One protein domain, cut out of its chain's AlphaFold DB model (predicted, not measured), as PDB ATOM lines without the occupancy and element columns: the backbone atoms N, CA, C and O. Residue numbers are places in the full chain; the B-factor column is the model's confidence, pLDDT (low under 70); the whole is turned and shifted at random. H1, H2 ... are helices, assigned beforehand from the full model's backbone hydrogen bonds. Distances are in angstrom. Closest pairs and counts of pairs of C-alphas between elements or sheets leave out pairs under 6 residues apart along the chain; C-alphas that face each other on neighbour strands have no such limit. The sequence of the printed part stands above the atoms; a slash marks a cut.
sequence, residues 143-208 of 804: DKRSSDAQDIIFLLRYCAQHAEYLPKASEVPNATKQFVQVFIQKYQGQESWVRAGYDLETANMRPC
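This is residues 143 to 208 of the 804 residues of an uncharacterized protein of Aspergillus mulundensis (UniProt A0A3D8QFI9). One long helix, H1, makes one side of the domain, with the short helix H3 side by side with residues 153 to 160 of it and a third helix, H2, turned steeply to both and coming near H1 at Tyr 187. The long link of residues 162 to 176 folds back from the end of H1 to H2, and residues 196 to 208 close the printed part with a small paired turn and a tail. The printed part has 66 residues with three named helices, in the order H1, H2, H3, and no named strand; its class is all helix. It is compact, with a radius of gyration of the C-alphas of 11.2 A and spans of 35 by 24 by 18 A.

H1, residues 143 to 161, begins at C-alpha 143 (-19.076, -22.644, 13.571) and is 27.3 A long. H2, residues 177 to 187, is 15.4 A long. H3, residues 190 to 195, is 8.7 A long and ends at C-alpha 195 (-24.979, -6.138, 33.176).

H1 touches H3 with residues 153 to 160 alone; the closest C-alphas, of Ala 160 and Arg 195, are 5.6 A apart. The two run the same way at a shallow tilt of 32 degrees. H1 and H2 are close but not clearly touching, with the closest C-alphas, of Ala 149 and Tyr 187, 6.9 A apart; their lines are only just about perpendicular, at 72 degrees. H2 and H3 are also close but not clearly touching: the closest C-alphas, of Ile 184 and Gln 190, are 5.8 A apart, at a steep tilt of 60 degrees, opposite ways. In H1, H2 and H3 every O i to N i+4 pair is within hydrogen-bond range. Residues 198 to 199 pair with residues 204 to 205, antiparallel.

The two C-alphas farthest apart, of Asp 143 and Cys 208, are 35.1 A apart. The printed part has no cut. The link from H1 to H2 is long, with 15 residues, and that from H2 to H3 is tight, with 2. Mean pLDDT of the printed part is 84.3; residues 206 to 208 are under 70.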
ATOM      1  N   ASP A 143     -19.038 -21.845  12.334       74.00
ATOM      2  CA  ASP A 143     -19.076 -22.644  13.571       74.00
ATOM      3  C   ASP A 143     -18.101 -22.131  14.641       74.00
ATOM      4  O   ASP A 143     -18.450 -22.031  15.820       74.00
ATOM      5  N   LYS A 144     -16.890 -21.717  14.229       79.25
ATOM      6  CA  LYS A 144     -15.912 -21.104  15.145       79.25
ATOM      7  C   LYS A 144     -16.365 -19.718  15.604       79.25
ATOM      8  O   LYS A 144     -16.197 -19.400  16.774       79.25
ATOM      9  N   ARG A 145     -17.002 -18.926  14.727       84.88
ATOM     10  CA  ARG A 145     -17.621 -17.643  15.118       84.88
ATOM     11  C   ARG A 145     -18.764 -17.837  16.117       84.88
ATOM     12  O   ARG A 145     -18.907 -17.034  17.027       84.88
ATOM     13  N   SER A 146     -19.570 -18.886  15.950       85.25
ATOM     14  CA  SER A 146     -20.650 -19.231  16.885       85.25
ATOM     15  C   SER A 146     -20.102 -19.634  18.258       85.25
ATOM     16  O   SER A 146     -20.576 -19.140  19.277       85.25
ATOM     17  N   SER A 147     -19.044 -20.452  18.283       86.06
ATOM     18  CA  SER A 147     -18.363 -20.855  19.524       86.06
ATOM     19  C   SER A 147     -17.730 -19.656  20.242       86.06
ATOM     20  O   SER A 147     -17.970 -19.459  21.426       86.06
ATOM     21  N   ASP A 148     -17.003 -18.793  19.519       88.62
ATOM     22  CA  ASP A 148     -16.428 -17.569  20.098       88.62
ATOM     23  C   ASP A 148     -17.520 -16.610  20.619       88.62
ATOM     24  O   ASP A 148     -17.322 -15.945  21.633       88.62
ATOM     25  N   ALA A 149     -18.688 -16.546  19.966       89.50
ATOM     26  CA  ALA A 149     -19.816 -15.744  20.440       89.50
ATOM     27  C   ALA A 149     -20.455 -16.302  21.725       89.50
ATOM     28  O   ALA A 149     -20.839 -15.521  22.598       89.50
ATOM     29  N   GLN A 150     -20.546 -17.628  21.871       90.50
ATOM     30  CA  GLN A 150     -20.992 -18.263  23.117       90.50
ATOM     31  C   GLN A 150     -20.034 -17.947  24.269       90.50
ATOM     32  O   GLN A 150     -20.489 -17.462  25.305       90.50
ATOM     33  N   ASP A 151     -18.726 -18.086  24.029       91.75
ATOM     34  CA  ASP A 151     -17.689 -17.778  25.016       91.75
ATOM     35  C   ASP A 151     -17.769 -16.293  25.462       91.75
ATOM     36  O   ASP A 151     -17.658 -15.992  26.651       91.75
ATOM     37  N   ILE A 152     -18.035 -15.346  24.542       92.56
ATOM     38  CA  ILE A 152     -18.256 -13.917  24.868       92.56
ATOM     39  C   ILE A 152     -19.452 -13.742  25.808       92.56
ATOM     40  O   ILE A 152     -19.346 -13.061  26.829       92.56
ATOM     41  N   ILE A 153     -20.596 -14.351  25.486       92.38
ATOM     42  CA  ILE A 153     -21.811 -14.245  26.307       92.38
ATOM     43  C   ILE A 153     -21.580 -14.867  27.691       92.38
ATOM     44  O   ILE A 153     -22.015 -14.299  28.696       92.38
ATOM     45  N   PHE A 154     -20.887 -16.006  27.757       94.38
ATOM     46  CA  PHE A 154     -20.502 -16.640  29.013       94.38
ATOM     47  C   PHE A 154     -19.612 -15.721  29.856       94.38
ATOM     48  O   PHE A 154     -19.943 -15.459  31.012       94.38
ATOM     49  N   LEU A 155     -18.540 -15.168  29.280       93.12
ATOM     50  CA  LEU A 155     -17.610 -14.286  29.990       93.12
ATOM     51  C   LEU A 155     -18.298 -13.018  30.507       93.12
ATOM     52  O   LEU A 155     -18.056 -12.620  31.644       93.12
ATOM     53  N   LEU A 156     -19.206 -12.419  29.730       92.25
ATOM     54  CA  LEU A 156     -20.003 -11.269  30.177       92.25
ATOM     55  C   LEU A 156     -20.874 -11.618  31.390       92.25
ATOM     56  O   LEU A 156     -20.912 -10.868  32.365       92.25
ATOM     57  N   ARG A 157     -21.543 -12.777  31.362       91.75
ATOM     58  CA  ARG A 157     -22.345 -13.261  32.496       91.75
ATOM     59  C   ARG A 157     -21.477 -13.574  33.710       91.75
ATOM     60  O   ARG A 157     -21.861 -13.216  34.818       91.75
ATOM     61  N   TYR A 158     -20.318 -14.191  33.498       91.06
ATOM     62  CA  TYR A 158     -19.356 -14.506  34.550       91.06
ATOM     63  C   TYR A 158     -18.857 -13.231  35.243       91.06
ATOM     64  O   TYR A 158     -18.931 -13.136  36.467       91.06
ATOM     65  N   CYS A 159     -18.445 -12.217  34.473       89.12
ATOM     66  CA  CYS A 159     -18.007 -10.924  35.008       89.12
ATOM     67  C   CYS A 159     -19.148 -10.174  35.712       89.12
ATOM     68  O   CYS A 159     -18.928  -9.514  36.718       89.12
ATOM     69  N   ALA A 160     -20.385 -10.288  35.221       86.56
ATOM     70  CA  ALA A 160     -21.547  -9.685  35.874       86.56
ATOM     71  C   ALA A 160     -21.914 -10.358  37.213       86.56
ATOM     72  O   ALA A 160     -22.592  -9.743  38.034       86.56
ATOM     73  N   GLN A 161     -21.514 -11.617  37.423       87.31
ATOM     74  CA  GLN A 161     -21.722 -12.356  38.676       87.31
ATOM     75  C   GLN A 161     -20.590 -12.143  39.692       87.31
ATOM     76  O   GLN A 161     -20.827 -12.293  40.887       87.31
ATOM     77  N   HIS A 162     -19.397 -11.759  39.230       86.12
ATOM     78  CA  HIS A 162     -18.197 -11.560  40.046       86.12
ATOM     79  C   HIS A 162     -17.708 -10.118  39.880       86.12
ATOM     80  O   HIS A 162     -16.964  -9.801  38.948       86.12
ATOM     81  N   ALA A 163     -18.180  -9.227  40.757       78.62
ATOM     82  CA  ALA A 163     -17.994  -7.780  40.633       78.62
ATOM     83  C   ALA A 163     -16.513  -7.352  40.544       78.62
ATOM     84  O   ALA A 163     -16.199  -6.345  39.907       78.62
ATOM     85  N   GLU A 164     -15.605  -8.131  41.131       79.81
ATOM     86  CA  GLU A 164     -14.152  -7.959  41.089       79.81
ATOM     87  C   GLU A 164     -13.535  -8.121  39.685       79.81
ATOM     88  O   GLU A 164     -12.453  -7.591  39.426       79.81
ATOM     89  N   TYR A 165     -14.232  -8.792  38.760       83.56
ATOM     90  CA  TYR A 165     -13.778  -9.034  37.386       83.56
ATOM     91  C   TYR A 165     -14.552  -8.230  36.335       83.56
ATOM     92  O   TYR A 165     -14.427  -8.512  35.141       83.56
ATOM     93  N   LEU A 166     -15.344  -7.230  36.745       86.06
ATOM     94  CA  LEU A 166     -16.056  -6.367  35.803       86.06
ATOM     95  C   LEU A 166     -15.073  -5.683  34.833       86.06
ATOM     96  O   LEU A 166     -14.099  -5.077  35.292       86.06
ATOM     97  N   PRO A 167     -15.307  -5.736  33.506       86.94
ATOM     98  CA  PRO A 167     -14.311  -5.290  32.545       86.94
ATOM     99  C   PRO A 167     -14.267  -3.763  32.467       86.94
ATOM    100  O   PRO A 167     -15.298  -3.093  32.363       86.94
ATOM    101  N   LYS A 168     -13.058  -3.203  32.463       86.19
ATOM    102  CA  LYS A 168     -12.833  -1.767  32.246       86.19
ATOM    103  C   LYS A 168     -12.683  -1.460  30.759       86.19
ATOM    104  O   LYS A 168     -12.214  -2.296  29.988       86.19
ATOM    105  N   ALA A 169     -12.969  -0.217  30.362       82.06
ATOM    106  CA  ALA A 169     -12.752   0.243  28.983       82.06
ATOM    107  C   ALA A 169     -11.318   0.015  28.471       82.06
ATOM    108  O   ALA A 169     -11.126  -0.334  27.312       82.06
ATOM    109  N   SER A 170     -10.313   0.159  29.339       82.00
ATOM    110  CA  SER A 170      -8.907  -0.065  28.985       82.00
ATOM    111  C   SER A 170      -8.543  -1.538  28.775       82.00
ATOM    112  O   SER A 170      -7.550  -1.819  28.115       82.00
ATOM    113  N   GLU A 171      -9.304  -2.470  29.352       84.94
ATOM    114  CA  GLU A 171      -9.027  -3.913  29.282       84.94
ATOM    115  C   GLU A 171      -9.687  -4.564  28.063       84.94
ATOM    116  O   GLU A 171      -9.191  -5.576  27.576       84.94
ATOM    117  N   VAL A 172     -10.779  -3.978  27.552       87.50
ATOM    118  CA  VAL A 172     -11.566  -4.527  26.433       87.50
ATOM    119  C   VAL A 172     -11.707  -3.530  25.268       87.50
ATOM    120  O   VAL A 172     -12.826  -3.225  24.849       87.50
ATOM    121  N   PRO A 173     -10.603  -3.009  24.695       86.88
ATOM    122  CA  PRO A 173     -10.665  -2.051  23.586       86.88
ATOM    123  C   PRO A 173     -11.331  -2.610  22.316       86.88
ATOM    124  O   PRO A 173     -11.802  -1.839  21.482       86.88
ATOM    125  N   ASN A 174     -11.392  -3.938  22.149       88.75
ATOM    126  CA  ASN A 174     -12.038  -4.558  20.987       88.75
ATOM    127  C   ASN A 174     -13.579  -4.538  21.061       88.75
ATOM    128  O   ASN A 174     -14.234  -4.749  20.038       88.75
ATOM    129  N   ALA A 175     -14.174  -4.242  22.223       86.50
ATOM    130  CA  ALA A 175     -15.619  -4.067  22.383       86.50
ATOM    131  C   ALA A 175     -16.078  -2.674  21.904       86.50
ATOM    132  O   ALA A 175     -16.637  -1.884  22.658       86.50
ATOM    133  N   THR A 176     -15.809  -2.354  20.637       87.38
ATOM    134  CA  THR A 176     -16.182  -1.066  20.028       87.38
ATOM    135  C   THR A 176     -17.691  -0.950  19.798       87.38
ATOM    136  O   THR A 176     -18.387  -1.958  19.651       87.38
ATOM    137  N   LYS A 177     -18.194   0.285  19.647       84.25
ATOM    138  CA  LYS A 177     -19.600   0.556  19.297       84.25
ATOM    139  C   LYS A 177     -20.090  -0.276  18.114       84.25
ATOM    140  O   LYS A 177     -21.136  -0.915  18.210       84.25
ATOM    141  N   GLN A 178     -19.336  -0.271  17.010       86.25
ATOM    142  CA  GLN A 178     -19.731  -1.006  15.806       86.25
ATOM    143  C   GLN A 178     -19.745  -2.513  16.065       86.25
ATOM    144  O   GLN A 178     -20.676  -3.199  15.648       86.25
ATOM    145  N   PHE A 179     -18.738  -3.023  16.778       89.88
ATOM    146  CA  PHE A 179     -18.659  -4.438  17.113       89.88
ATOM    147  C   PHE A 179     -19.855  -4.889  17.957       89.88
ATOM    148  O   PHE A 179     -20.549  -5.822  17.562       89.88
ATOM    149  N   VAL A 180     -20.129  -4.218  19.081       88.06
ATOM    150  CA  VAL A 180     -21.181  -4.634  20.021       88.06
ATOM    151  C   VAL A 180     -22.566  -4.551  19.376       88.06
ATOM    152  O   VAL A 180     -23.377  -5.454  19.564       88.06
ATOM    153  N   GLN A 181     -22.828  -3.537  18.542       86.81
ATOM    154  CA  GLN A 181     -24.090  -3.437  17.798       86.81
ATOM    155  C   GLN A 181     -24.286  -4.611  16.830       86.81
ATOM    156  O   GLN A 181     -25.334  -5.260  16.857       86.81
ATOM    157  N   VAL A 182     -23.273  -4.929  16.017       87.06
ATOM    158  CA  VAL A 182     -23.322  -6.068  15.083       87.06
ATOM    159  C   VAL A 182     -23.415  -7.394  15.841       87.06
ATOM    160  O   VAL A 182     -24.144  -8.299  15.432       87.06
ATOM    161  N   PHE A 183     -22.707  -7.511  16.965       91.00
ATOM    162  CA  PHE A 183     -22.728  -8.697  17.809       91.00
ATOM    163  C   PHE A 183     -24.124  -8.944  18.390       91.00
ATOM    164  O   PHE A 183     -24.650 -10.046  18.246       91.00
ATOM    165  N   ILE A 184     -24.756  -7.919  18.974       89.44
ATOM    166  CA  ILE A 184     -26.109  -8.008  19.545       89.44
ATOM    167  C   ILE A 184     -27.136  -8.358  18.463       89.44
ATOM    168  O   ILE A 184     -27.975  -9.228  18.690       89.44
ATOM    169  N   GLN A 185     -27.052  -7.737  17.281       87.56
ATOM    170  CA  GLN A 185     -27.958  -8.042  16.166       87.56
ATOM    171  C   GLN A 185     -27.874  -9.507  15.724       87.56
ATOM    172  O   GLN A 185     -28.881 -10.089  15.325       87.56
ATOM    173  N   LYS A 186     -26.681 -10.108  15.785       88.12
ATOM    174  CA  LYS A 186     -26.431 -11.447  15.248       88.12
ATOM    175  C   LYS A 186     -26.562 -12.574  16.274       88.12
ATOM    176  O   LYS A 186     -27.046 -13.646  15.923       88.12
ATOM    177  N   TYR A 187     -26.111 -12.356  17.507       88.00
ATOM    178  CA  TYR A 187     -25.997 -13.389  18.544       88.00
ATOM    179  C   TYR A 187     -26.863 -13.114  19.782       88.00
ATOM    180  O   TYR A 187     -26.878 -13.934  20.698       88.00
ATOM    181  N   GLN A 188     -27.614 -12.005  19.802       83.25
ATOM    182  CA  GLN A 188     -28.370 -11.527  20.967       83.25
ATOM    183  C   GLN A 188     -27.433 -11.226  22.163       83.25
ATOM    184  O   GLN A 188     -26.223 -11.073  21.996       83.25
ATOM    185  N   GLY A 189     -27.966 -11.046  23.378       80.56
ATOM    186  CA  GLY A 189     -27.142 -10.846  24.585       80.56
ATOM    187  C   GLY A 189     -26.936  -9.394  25.039       80.56
ATOM    188  O   GLY A 189     -26.066  -9.146  25.871       80.56
ATOM    189  N   GLN A 190     -27.755  -8.448  24.565       86.19
ATOM    190  CA  GLN A 190     -27.747  -7.042  25.012       86.19
ATOM    191  C   GLN A 190     -27.769  -6.902  26.544       86.19
ATOM    192  O   GLN A 190     -26.997  -6.131  27.104       86.19
ATOM    193  N   GLU A 191     -28.597  -7.692  27.234       85.38
ATOM    194  CA  GLU A 191     -28.672  -7.682  28.701       85.38
ATOM    195  C   GLU A 191     -27.340  -8.090  29.357       85.38
ATOM    196  O   GLU A 191     -26.940  -7.510  30.361       85.38
ATOM    197  N   SER A 192     -26.615  -9.055  28.776       87.00
ATOM    198  CA  SER A 192     -25.321  -9.508  29.309       87.00
ATOM    199  C   SER A 192     -24.243  -8.430  29.162       87.00
ATOM    200  O   SER A 192     -23.463  -8.233  30.089       87.00
ATOM    201  N   TRP A 193     -24.251  -7.677  28.056       87.75
ATOM    202  CA  TRP A 193     -23.378  -6.511  27.865       87.75
ATOM    203  C   TRP A 193     -23.665  -5.402  28.883       87.75
ATOM    204  O   TRP A 193     -22.749  -4.938  29.560       87.75
ATOM    205  N   VAL A 194     -24.937  -5.026  29.053       86.50
ATOM    206  CA  VAL A 194     -25.338  -3.975  30.007       86.50
ATOM    207  C   VAL A 194     -25.005  -4.374  31.446       86.50
ATOM    208  O   VAL A 194     -24.430  -3.586  32.198       86.50
ATOM    209  N   ARG A 195     -25.289  -5.624  31.833       84.88
ATOM    210  CA  ARG A 195     -24.979  -6.138  33.176       84.88
ATOM    211  C   ARG A 195     -23.481  -6.232  33.457       84.88
ATOM    212  O   ARG A 195     -23.078  -6.022  34.597       84.88
ATOM    213  N   ALA A 196     -22.666  -6.492  32.437       84.19
ATOM    214  CA  ALA A 196     -21.210  -6.440  32.540       84.19
ATOM    215  C   ALA A 196     -20.653  -5.001  32.549       84.19
ATOM    216  O   ALA A 196     -19.447  -4.817  32.673       84.19
ATOM    217  N   GLY A 197     -21.508  -3.973  32.457       82.88
ATOM    218  CA  GLY A 197     -21.110  -2.570  32.556       82.88
ATOM    219  C   GLY A 197     -20.840  -1.870  31.222       82.88
ATOM    220  O   GLY A 197     -20.182  -0.831  31.234       82.88
ATOM    221  N   TYR A 198     -21.332  -2.403  30.100       84.38
ATOM    222  CA  TYR A 198     -21.331  -1.703  28.814       84.38
ATOM    223  C   TYR A 198     -22.493  -0.708  28.739       84.38
ATOM    224  O   TYR A 198     -23.654  -1.086  28.910       84.38
ATOM    225  N   ASP A 199     -22.194   0.550  28.442       82.81
ATOM    226  CA  ASP A 199     -23.194   1.591  28.227       82.81
ATOM    227  C   ASP A 199     -23.526   1.700  26.728       82.81
ATOM    228  O   ASP A 199     -22.651   1.924  25.890       82.81
ATOM    229  N   LEU A 200     -24.802   1.511  26.376       79.31
ATOM    230  CA  LEU A 200     -25.274   1.525  24.988       79.31
ATOM    231  C   LEU A 200     -25.316   2.937  24.378       79.31
ATOM    232  O   LEU A 200     -25.254   3.057  23.151       79.31
ATOM    233  N   GLU A 201     -25.402   3.986  25.198       74.19
ATOM    234  CA  GLU A 201     -25.443   5.381  24.747       74.19
ATOM    235  C   GLU A 201     -24.031   5.913  24.498       74.19
ATOM    236  O   GLU A 201     -23.713   6.353  23.386       74.19
ATOM    237  N   THR A 202     -23.156   5.801  25.504       75.38
ATOM    238  CA  THR A 202     -21.749   6.231  25.400       75.38
ATOM    239  C   THR A 202     -20.873   5.238  24.632       75.38
ATOM    240  O   THR A 202     -19.764   5.583  24.216       75.38
ATOM    241  N   ALA A 203     -21.397   4.034  24.375       76.62
ATOM    242  CA  ALA A 203     -20.792   2.961  23.595       76.62
ATOM    243  C   ALA A 203     -19.392   2.548  24.066       76.62
ATOM    244  O   ALA A 203     -18.490   2.332  23.255       76.62
ATOM    245  N   ASN A 204     -19.233   2.455  25.384       74.69
ATOM    246  CA  ASN A 204     -18.001   2.051  26.044       74.69
ATOM    247  C   ASN A 204     -18.301   1.236  27.310       74.69
ATOM    248  O   ASN A 204     -19.368   1.346  27.916       74.69
ATOM    249  N   MET A 205     -17.320   0.433  27.730       80.81
ATOM    250  CA  MET A 205     -17.300  -0.151  29.075       80.81
ATOM    251  C   MET A 205     -17.015   0.938  30.122       80.81
ATOM    252  O   MET A 205     -16.534   2.022  29.787       80.81
ATOM    253  N   ARG A 206     -17.283   0.657  31.401       69.31
ATOM    254  CA  ARG A 206     -17.104   1.627  32.498       69.31
ATOM    255  C   ARG A 206     -15.712   2.307  32.479       69.31
ATOM    256  O   ARG A 206     -14.699   1.612  32.316       69.31
ATOM    257  N   PRO A 207     -15.632   3.640  32.681       57.25
ATOM    258  CA  PRO A 207     -14.367   4.366  32.800       57.25
ATOM    259  C   PRO A 207     -13.662   4.094  34.140       57.25
ATOM    260  O   PRO A 207     -14.273   3.702  35.132       57.25
ATOM    261  N   CYS A 208     -12.344   4.303  34.172       40.09
ATOM    262  CA  CYS A 208     -11.476   3.876  35.268       40.09
ATOM    263  C   CYS A 208     -11.107   5.036  36.225       40.09
ATOM    264  O   CYS A 208     -10.059   5.642  36.023       40.09
TER     265      CYS A 208